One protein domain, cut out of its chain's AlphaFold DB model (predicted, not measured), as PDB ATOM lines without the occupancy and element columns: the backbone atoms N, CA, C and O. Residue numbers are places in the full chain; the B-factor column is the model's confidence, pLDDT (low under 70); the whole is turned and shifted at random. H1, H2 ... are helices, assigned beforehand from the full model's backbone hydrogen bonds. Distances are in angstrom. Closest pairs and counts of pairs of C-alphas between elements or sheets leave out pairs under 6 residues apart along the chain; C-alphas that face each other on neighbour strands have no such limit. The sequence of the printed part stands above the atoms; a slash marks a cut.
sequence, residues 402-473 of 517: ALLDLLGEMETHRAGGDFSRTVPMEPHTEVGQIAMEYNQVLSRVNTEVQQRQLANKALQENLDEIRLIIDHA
ATOM      1  N   ALA A 402     278.885  23.003 -62.207       73.44
ATOM      2  CA  ALA A 402     277.570  22.467 -61.846       73.44
ATOM      3  C   ALA A 402     276.496  22.762 -62.914       73.44
ATOM      4  O   ALA A 402     275.629  21.936 -63.190       73.44
ATOM      5  N   LEU A 403     276.557  23.946 -63.546       75.81
ATOM      6  CA  LEU A 403     275.630  24.331 -64.614       75.81
ATOM      7  C   LEU A 403     275.825  23.495 -65.882       75.81
ATOM      8  O   LEU A 403     274.848  23.120 -66.524       75.81
ATOM      9  N   LEU A 404     277.075  23.239 -66.267       73.06
ATOM     10  CA  LEU A 404     277.393  22.431 -67.440       73.06
ATOM     11  C   LEU A 404     277.029  20.962 -67.214       73.06
ATOM     12  O   LEU A 404     276.465  20.359 -68.122       73.06
ATOM     13  N   ASP A 405     277.259  20.428 -66.013       79.38
ATOM     14  CA  ASP A 405     276.820  19.080 -65.633       79.38
ATOM     15  C   ASP A 405     275.306  18.947 -65.731       79.38
ATOM     16  O   ASP A 405     274.798  18.040 -66.390       79.38
ATOM     17  N   LEU A 406     274.574  19.911 -65.164       84.25
ATOM     18  CA  LEU A 406     273.120  19.943 -65.253       84.25
ATOM     19  C   LEU A 406     272.638  19.962 -66.712       84.25
ATOM     20  O   LEU A 406     271.765  19.179 -67.081       84.25
ATOM     21  N   LEU A 407     273.209  20.828 -67.556       81.94
ATOM     22  CA  LEU A 407     272.841  20.909 -68.974       81.94
ATOM     23  C   LEU A 407     273.192  19.626 -69.747       81.94
ATOM     24  O   LEU A 407     272.421  19.216 -70.616       81.94
ATOM     25  N   GLY A 408     274.323  18.988 -69.435       80.44
ATOM     26  CA  GLY A 408     274.742  17.725 -70.043       80.44
ATOM     27  C   GLY A 408     273.793  16.573 -69.715       80.44
ATOM     28  O   GLY A 408     273.373  15.832 -70.608       80.44
ATOM     29  N   GLU A 409     273.374  16.462 -68.458       85.56
ATOM     30  CA  GLU A 409     272.382  15.473 -68.030       85.56
ATOM     31  C   GLU A 409     271.001  15.740 -68.654       85.56
ATOM     32  O   GLU A 409     270.335  14.818 -69.129       85.56
ATOM     33  N   MET A 410     270.581  17.008 -68.745       88.25
ATOM     34  CA  MET A 410     269.337  17.387 -69.429       88.25
ATOM     35  C   MET A 410     269.331  16.955 -70.902       88.25
ATOM     36  O   MET A 410     268.332  16.418 -71.384       88.25
ATOM     37  N   GLU A 411     270.439  17.161 -71.615       83.81
ATOM     38  CA  GLU A 411     270.579  16.736 -73.009       83.81
ATOM     39  C   GLU A 411     270.609  15.209 -73.138       83.81
ATOM     40  O   GLU A 411     269.985  14.657 -74.044       83.81
ATOM     41  N   THR A 412     271.251  14.519 -72.192       85.31
ATOM     42  CA  THR A 412     271.273  13.051 -72.130       85.31
ATOM     43  C   THR A 412     269.865  12.483 -71.943       85.31
ATOM     44  O   THR A 412     269.460  11.596 -72.694       85.31
ATOM     45  N   HIS A 413     269.072  13.041 -71.022       89.31
ATOM     46  CA  HIS A 413     267.664  12.669 -70.851       89.31
ATOM     47  C   HIS A 413     266.843  12.951 -72.119       89.31
ATOM     48  O   HIS A 413     266.042  12.117 -72.544       89.31
ATOM     49  N   ARG A 414     267.063  14.099 -72.772       87.81
ATOM     50  CA  ARG A 414     266.357  14.478 -74.007       87.81
ATOM     51  C   ARG A 414     266.679  13.545 -75.178       87.81
ATOM     52  O   ARG A 414     265.771  13.190 -75.927       87.81
ATOM     53  N   ALA A 415     267.948  13.188 -75.362       84.88
ATOM     54  CA  ALA A 415     268.411  12.354 -76.470       84.88
ATOM     55  C   ALA A 415     268.142  10.862 -76.232       84.88
ATOM     56  O   ALA A 415     267.746  10.157 -77.158       84.88
ATOM     57  N   GLY A 416     268.339  10.387 -74.999       83.88
ATOM     58  CA  GLY A 416     268.139   8.989 -74.620       83.88
ATOM     59  C   GLY A 416     266.680   8.620 -74.345       83.88
ATOM     60  O   GLY A 416     266.320   7.451 -74.456       83.88
ATOM     61  N   GLY A 417     265.832   9.592 -73.992       82.62
ATOM     62  CA  GLY A 417     264.429   9.363 -73.630       82.62
ATOM     63  C   GLY A 417     264.228   8.646 -72.288       82.62
ATOM     64  O   GLY A 417     263.094   8.310 -71.945       82.62
ATOM     65  N   ASP A 418     265.304   8.405 -71.534       84.12
ATOM     66  CA  ASP A 418     265.262   7.879 -70.171       84.12
ATOM     67  C   ASP A 418     265.209   9.043 -69.177       84.12
ATOM     68  O   ASP A 418     266.172   9.794 -69.023       84.12
ATOM     69  N   PHE A 419     264.066   9.188 -68.507       88.12
ATOM     70  CA  PHE A 419     263.820  10.220 -67.498       88.12
ATOM     71  C   PHE A 419     263.817   9.656 -66.070       88.12
ATOM     72  O   PHE A 419     263.456  10.363 -65.132       88.12
ATOM     73  N   SER A 420     264.192   8.384 -65.884       85.00
ATOM     74  CA  SER A 420     264.090   7.683 -64.596       85.00
ATOM     75  C   SER A 420     265.079   8.177 -63.538       85.00
ATOM     76  O   SER A 420     264.837   8.017 -62.340       85.00
ATOM     77  N   ARG A 421     266.190   8.780 -63.968       86.75
ATOM     78  CA  ARG A 421     267.275   9.238 -63.098       86.75
ATOM     79  C   ARG A 421     267.142  10.723 -62.801       86.75
ATOM     80  O   ARG A 421     266.803  11.516 -63.669       86.75
ATOM     81  N   THR A 422     267.427  11.097 -61.560       88.81
ATOM     82  CA  THR A 422     267.501  12.500 -61.142       88.81
ATOM     83  C   THR A 422     268.879  13.074 -61.426       88.81
ATOM     84  O   THR A 422     269.879  12.368 -61.296       88.81
ATOM     85  N   VAL A 423     268.939  14.373 -61.696       89.25
ATOM     86  CA  VAL A 423     270.199  15.114 -61.765       89.25
ATOM     87  C   VAL A 423     270.743  15.444 -60.374       89.25
ATOM     88  O   VAL A 423     269.954  15.721 -59.460       89.25
ATOM     89  N   PRO A 424     272.075  15.439 -60.190       82.00
ATOM     90  CA  PRO A 424     272.701  15.857 -58.943       82.00
ATOM     91  C   PRO A 424     272.400  17.335 -58.644       82.00
ATOM     92  O   PRO A 424     272.340  18.173 -59.541       82.00
ATOM     93  N   MET A 425     272.191  17.648 -57.364       81.38
ATOM     94  CA  MET A 425     271.888  18.997 -56.882       81.38
ATOM     95  C   MET A 425     273.000  19.473 -55.949       81.38
ATOM     96  O   MET A 425     273.318  18.797 -54.972       81.38
ATOM     97  N   GLU A 426     273.532  20.666 -56.211       78.75
ATOM     98  CA  GLU A 426     274.386  21.388 -55.268       78.75
ATOM     99  C   GLU A 426     273.541  22.328 -54.392       78.75
ATOM    100  O   GLU A 426     273.004  23.319 -54.902       78.75
ATOM    101  N   PRO A 427     273.409  22.065 -53.079       76.19
ATOM    102  CA  PRO A 427     272.592  22.888 -52.196       76.19
ATOM    103  C   PRO A 427     273.051  24.352 -52.177       76.19
ATOM    104  O   PRO A 427     274.245  24.638 -52.178       76.19
ATOM    105  N   HIS A 428     272.095  25.281 -52.090       78.50
ATOM    106  CA  HIS A 428     272.342  26.726 -51.941       78.50
ATOM    107  C   HIS A 428     273.040  27.420 -53.124       78.50
ATOM    108  O   HIS A 428     273.573  28.516 -52.961       78.50
ATOM    109  N   THR A 429     272.987  26.832 -54.320       83.12
ATOM    110  CA  THR A 429     273.444  27.469 -55.565       83.12
ATOM    111  C   THR A 429     272.262  27.752 -56.498       83.12
ATOM    112  O   THR A 429     271.252  27.048 -56.456       83.12
ATOM    113  N   GLU A 430     272.370  28.768 -57.364       81.50
ATOM    114  CA  GLU A 430     271.352  29.047 -58.399       81.50
ATOM    115  C   GLU A 430     271.149  27.834 -59.316       81.50
ATOM    116  O   GLU A 430     270.027  27.466 -59.650       81.50
ATOM    117  N   VAL A 431     272.239  27.146 -59.657       84.00
ATOM    118  CA  VAL A 431     272.198  25.918 -60.455       84.00
ATOM    119  C   VAL A 431     271.480  24.795 -59.716       84.00
ATOM    120  O   VAL A 431     270.664  24.098 -60.309       84.00
ATOM    121  N   GLY A 432     271.732  24.637 -58.418       84.06
ATOM    122  CA  GLY A 432     271.033  23.671 -57.579       84.06
ATOM    123  C   GLY A 432     269.528  23.915 -57.530       84.06
ATOM    124  O   GLY A 432     268.761  22.955 -57.537       84.06
ATOM    125  N   GLN A 433     269.091  25.181 -57.554       86.62
ATOM    126  CA  GLN A 433     267.668  25.518 -57.674       86.62
ATOM    127  C   GLN A 433     267.101  25.051 -59.020       86.62
ATOM    128  O   GLN A 433     266.046  24.425 -59.045       86.62
ATOM    129  N   ILE A 434     267.821  25.266 -60.125       89.69
ATOM    130  CA  ILE A 434     267.399  24.782 -61.451       89.69
ATOM    131  C   ILE A 434     267.363  23.245 -61.483       89.69
ATOM    132  O   ILE A 434     266.390  22.667 -61.965       89.69
ATOM    133  N   ALA A 435     268.380  22.573 -60.936       90.06
ATOM    134  CA  ALA A 435     268.435  21.114 -60.849       90.06
ATOM    135  C   ALA A 435     267.269  20.548 -60.023       90.06
ATOM    136  O   ALA A 435     266.675  19.535 -60.389       90.06
ATOM    137  N   MET A 436     266.903  21.223 -58.930       90.50
ATOM    138  CA  MET A 436     265.754  20.864 -58.102       90.50
ATOM    139  C   MET A 436     264.438  20.978 -58.879       90.50
ATOM    140  O   MET A 436     263.658  20.027 -58.878       90.50
ATOM    141  N   GLU A 437     264.204  22.098 -59.564       92.88
ATOM    142  CA  GLU A 437     263.005  22.293 -60.388       92.88
ATOM    143  C   GLU A 437     262.941  21.278 -61.538       92.88
ATOM    144  O   GLU A 437     261.897  20.675 -61.791       92.88
ATOM    145  N   TYR A 438     264.070  20.987 -62.189       93.31
ATOM    146  CA  TYR A 438     264.124  19.959 -63.227       93.31
ATOM    147  C   TYR A 438     263.831  18.558 -62.669       93.31
ATOM    148  O   TYR A 438     263.059  17.811 -63.266       93.31
ATOM    149  N   ASN A 439     264.347  18.212 -61.486       93.12
ATOM    150  CA  ASN A 439     264.022  16.950 -60.816       93.12
ATOM    151  C   ASN A 439     262.528  16.821 -60.471       93.12
ATOM    152  O   ASN A 439     261.978  15.720 -60.546       93.12
ATOM    153  N   GLN A 440     261.843  17.922 -60.144       93.00
ATOM    154  CA  GLN A 440     260.385  17.912 -59.968       93.00
ATOM    155  C   GLN A 440     259.664  17.599 -61.287       93.00
ATOM    156  O   GLN A 440     258.735  16.785 -61.304       93.00
ATOM    157  N   VAL A 441     260.124  18.179 -62.401       93.00
ATOM    158  CA  VAL A 441     259.607  17.864 -63.742       93.00
ATOM    159  C   VAL A 441     259.839  16.391 -64.082       93.00
ATOM    160  O   VAL A 441     258.896  15.716 -64.491       93.00
ATOM    161  N   LEU A 442     261.046  15.860 -63.857       92.88
ATOM    162  CA  LEU A 442     261.368  14.446 -64.092       92.88
ATOM    163  C   LEU A 442     260.469  13.512 -63.272       92.88
ATOM    164  O   LEU A 442     259.930  12.543 -63.804       92.88
ATOM    165  N   SER A 443     260.232  13.837 -61.998       92.75
ATOM    166  CA  SER A 443     259.309  13.094 -61.132       92.75
ATOM    167  C   SER A 443     257.883  13.075 -61.691       92.75
ATOM    168  O   SER A 443     257.240  12.019 -61.754       92.75
ATOM    169  N   ARG A 444     257.392  14.224 -62.178       92.56
ATOM    170  CA  ARG A 444     256.070  14.304 -62.804       92.56
ATOM    171  C   ARG A 444     256.005  13.491 -64.095       92.56
ATOM    172  O   ARG A 444     255.049  12.741 -64.274       92.56
ATOM    173  N   VAL A 445     257.018  13.590 -64.956       90.75
ATOM    174  CA  VAL A 445     257.105  12.821 -66.209       90.75
ATOM    175  C   VAL A 445     257.116  11.321 -65.927       90.75
ATOM    176  O   VAL A 445     256.330  10.590 -66.522       90.75
ATOM    177  N   ASN A 446     257.933  10.855 -64.980       88.88
ATOM    178  CA  ASN A 446     257.969   9.442 -64.597       88.88
ATOM    179  C   ASN A 446     256.626   8.955 -64.054       88.88
ATOM    180  O   ASN A 446     256.192   7.857 -64.397       88.88
ATOM    181  N   THR A 447     255.947   9.780 -63.256       90.81
ATOM    182  CA  THR A 447     254.617   9.453 -62.730       90.81
ATOM    183  C   THR A 447     253.598   9.291 -63.863       90.81
ATOM    184  O   THR A 447     252.868   8.302 -63.890       90.81
ATOM    185  N   GLU A 448     253.579  10.208 -64.834       89.88
ATOM    186  CA  GLU A 448     252.707  10.131 -66.020       89.88
ATOM    187  C   GLU A 448     253.035   8.910 -66.899       89.88
ATOM    188  O   GLU A 448     252.136   8.205 -67.359       89.88
ATOM    189  N   VAL A 449     254.322   8.599 -67.103       87.81
ATOM    190  CA  VAL A 449     254.752   7.410 -67.859       87.81
ATOM    191  C   VAL A 449     254.310   6.123 -67.161       87.81
ATOM    192  O   VAL A 449     253.770   5.235 -67.825       87.81
ATOM    193  N   GLN A 450     254.477   6.026 -65.839       88.81
ATOM    194  CA  GLN A 450     254.020   4.877 -65.054       88.81
ATOM    195  C   GLN A 450     252.495   4.735 -65.084       88.81
ATOM    196  O   GLN A 450     251.990   3.638 -65.323       88.81
ATOM    197  N   GLN A 451     251.750   5.831 -64.911       91.44
ATOM    198  CA  GLN A 451     250.288   5.815 -65.009       91.44
ATOM    199  C   GLN A 451     249.822   5.359 -66.390       91.44
ATOM    200  O   GLN A 451     248.931   4.516 -66.487       91.44
ATOM    201  N   ARG A 452     250.463   5.838 -67.461       89.81
ATOM    202  CA  ARG A 452     250.158   5.410 -68.830       89.81
ATOM    203  C   ARG A 452     250.446   3.924 -69.046       89.81
ATOM    204  O   ARG A 452     249.659   3.243 -69.695       89.81
ATOM    205  N   GLN A 453     251.551   3.406 -68.507       90.06
ATOM    206  CA  GLN A 453     251.877   1.979 -68.587       90.06
ATOM    207  C   GLN A 453     250.858   1.117 -67.833       90.06
ATOM    208  O   GLN A 453     250.409   0.106 -68.370       90.06
ATOM    209  N   LEU A 454     250.452   1.532 -66.629       92.38
ATOM    210  CA  LEU A 454     249.418   0.847 -65.853       92.38
ATOM    211  C   LEU A 454     248.059   0.883 -66.559       92.38
ATOM    212  O   LEU A 454     247.400  -0.148 -66.640       92.38
ATOM    213  N   ALA A 455     247.665   2.029 -67.120       90.69
ATOM    214  CA  ALA A 455     246.421   2.164 -67.873       90.69
ATOM    215  C   ALA A 455     246.409   1.278 -69.128       90.69
ATOM    216  O   ALA A 455     245.423   0.590 -69.377       90.69
ATOM    217  N   ASN A 456     247.513   1.235 -69.881       91.12
ATOM    218  CA  ASN A 456     247.638   0.350 -71.040       91.12
ATOM    219  C   ASN A 456     247.586  -1.125 -70.639       91.12
ATOM    220  O   ASN A 456     246.938  -1.912 -71.320       91.12
ATOM    221  N   LYS A 457     248.232  -1.500 -69.528       92.69
ATOM    222  CA  LYS A 457     248.180  -2.870 -69.015       92.69
ATOM    223  C   LYS A 457     246.761  -3.255 -68.587       92.69
ATOM    224  O   LYS A 457     246.284  -4.302 -68.999       92.69
ATOM    225  N   ALA A 458     246.073  -2.389 -67.843       90.50
ATOM    226  CA  ALA A 458     244.689  -2.613 -67.432       90.50
ATOM    227  C   ALA A 458     243.734  -2.687 -68.636       90.50
ATOM    228  O   ALA A 458     242.814  -3.500 -68.649       90.50
ATOM    229  N   LEU A 459     243.959  -1.867 -69.669       91.44
ATOM    230  CA  LEU A 459     243.206  -1.943 -70.919       91.44
ATOM    231  C   LEU A 459     243.451  -3.276 -71.634       91.44
ATOM    232  O   LEU A 459     242.497  -3.890 -72.097       91.44
ATOM    233  N   GLN A 460     244.704  -3.731 -71.700       90.38
ATOM    234  CA  GLN A 460     245.066  -5.016 -72.299       90.38
ATOM    235  C   GLN A 460     244.392  -6.182 -71.560       90.38
ATOM    236  O   GLN A 460     243.763  -7.019 -72.194       90.38
ATOM    237  N   GLU A 461     244.462  -6.187 -70.226       91.75
ATOM    238  CA  GLU A 461     243.826  -7.201 -69.377       91.75
ATOM    239  C   GLU A 461     242.302  -7.222 -69.571       91.75
ATOM    240  O   GLU A 461     241.718  -8.291 -69.714       91.75
ATOM    241  N   ASN A 462     241.663  -6.051 -69.665       89.94
ATOM    242  CA  ASN A 462     240.228  -5.941 -69.934       89.94
ATOM    243  C   ASN A 462     239.864  -6.446 -71.345       89.94
ATOM    244  O   ASN A 462     238.891  -7.176 -71.517       89.94
ATOM    245  N   LEU A 463     240.668  -6.117 -72.363       89.69
ATOM    246  CA  LEU A 463     240.473  -6.635 -73.722       89.69
ATOM    247  C   LEU A 463     240.614  -8.163 -73.778       89.69
ATOM    248  O   LEU A 463     239.822  -8.816 -74.462       89.69
ATOM    249  N   ASP A 464     241.578  -8.731 -73.054       88.25
ATOM    250  CA  ASP A 464     241.777 -10.179 -72.965       88.25
ATOM    251  C   ASP A 464     240.620 -10.862 -72.216       88.25
ATOM    252  O   ASP A 464     240.133 -11.906 -72.653       88.25
ATOM    253  N   GLU A 465     240.114 -10.251 -71.141       89.25
ATOM    254  CA  GLU A 465     238.945 -10.741 -70.404       89.25
ATOM    255  C   GLU A 465     237.677 -10.728 -71.273       89.25
ATOM    256  O   GLU A 465     236.998 -11.751 -71.392       89.25
ATOM    257  N   ILE A 466     237.386  -9.612 -71.953       85.56
ATOM    258  CA  ILE A 466     236.258  -9.509 -72.896       85.56
ATOM    259  C   ILE A 466     236.379 -10.571 -73.989       85.56
ATOM    260  O   ILE A 466     235.387 -11.210 -74.347       85.56
ATOM    261  N   ARG A 467     237.588 -10.789 -74.517       85.31
ATOM    262  CA  ARG A 467     237.829 -11.799 -75.547       85.31
ATOM    263  C   ARG A 467     237.529 -13.209 -75.041       85.31
ATOM    264  O   ARG A 467     236.839 -13.946 -75.739       85.31
ATOM    265  N   LEU A 468     237.975 -13.563 -73.835       86.25
ATOM    266  CA  LEU A 468     237.680 -14.861 -73.220       86.25
ATOM    267  C   LEU A 468     236.177 -15.066 -72.999       86.25
ATOM    268  O   LEU A 468     235.667 -16.153 -73.269       86.25
ATOM    269  N   ILE A 469     235.457 -14.030 -72.558       85.06
ATOM    270  CA  ILE A 469     233.997 -14.083 -72.397       85.06
ATOM    271  C   ILE A 469     233.316 -14.334 -73.747       85.06
ATOM    272  O   ILE A 469     232.445 -15.197 -73.836       85.06
ATOM    273  N   ILE A 470     233.712 -13.613 -74.801       83.94
ATOM    274  CA  ILE A 470     233.123 -13.765 -76.138       83.94
ATOM    275  C   ILE A 470     233.417 -15.155 -76.715       83.94
ATOM    276  O   ILE A 470     232.502 -15.803 -77.228       83.94
ATOM    277  N   ASP A 471     234.665 -15.619 -76.620       83.25
ATOM    278  CA  ASP A 471     235.112 -16.876 -77.226       83.25
ATOM    279  C   ASP A 471     234.532 -18.117 -76.510       83.25
ATOM    280  O   ASP A 471     234.331 -19.148 -77.153       83.25
ATOM    281  N   HIS A 472     234.204 -18.024 -75.212       83.62
ATOM    282  CA  HIS A 472     233.614 -19.119 -74.422       83.62
ATOM    283  C   HIS A 472     232.112 -18.974 -74.125       83.62
ATOM    284  O   HIS A 472     231.549 -19.805 -73.407       83.62
ATOM    285  N   ALA A 473     231.445 -17.947 -74.657       85.31
ATOM    286  CA  ALA A 473     230.002 -17.804 -74.504       85.31
ATOM    287  C   ALA A 473     229.259 -18.989 -75.148       85.31
ATOM    288  O   ALA A 473     229.540 -19.380 -76.280       85.31
TER     289      ALA A 473
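AT A GLANCE: This is residues 402 to 473 of the 517 residues of the protein "Ammonium transporter" of Nitrospirales bacterium (UniProt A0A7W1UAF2). One very long helix, H2, makes the length of a rod, and a short helix, H1, runs beside its first part, joined to it by a long loop that folds back. The far part of H2 sticks out alone as residues 450 to 473, of which 450 to 472 belong to H2. The printed part has 72 residues with two named helices, H1 then H2, and no named strand; its class is all helix. It is extended, with a radius of gyration of the C-alphas of 19.5 A and spans of 65 by 22 by 10 A.

IN THESE COORDINATES: H1, residues 402 to 416, begins at C-alpha 402 (277.570, 22.467, -61.846) and is 20.8 A long from first to last C-alpha. H2, residues 430 to 472, is 63.3 A long and ends at C-alpha 472 (233.614, -19.119, -74.422).

HOW THE PARTS SIT: H1 touches H2 with residues 402 to 406 alone, and H2 touches H1 with residues 431 to 435 alone. Their closest C-alphas, of Leu 403 and Val 431, are 5.6 A apart. They run the same way at a shallow tilt of 19 degrees. In H1 and H2 every O i to N i+4 pair is within hydrogen-bond range.

THE WHOLE: The two C-alphas farthest apart, of Thr 429 and Ala 473, are 65.5 A apart. The link from H1 to H2, residues 417 to 429, is long. The printed part has no cut, and no printed residue is under 70 in pLDDT.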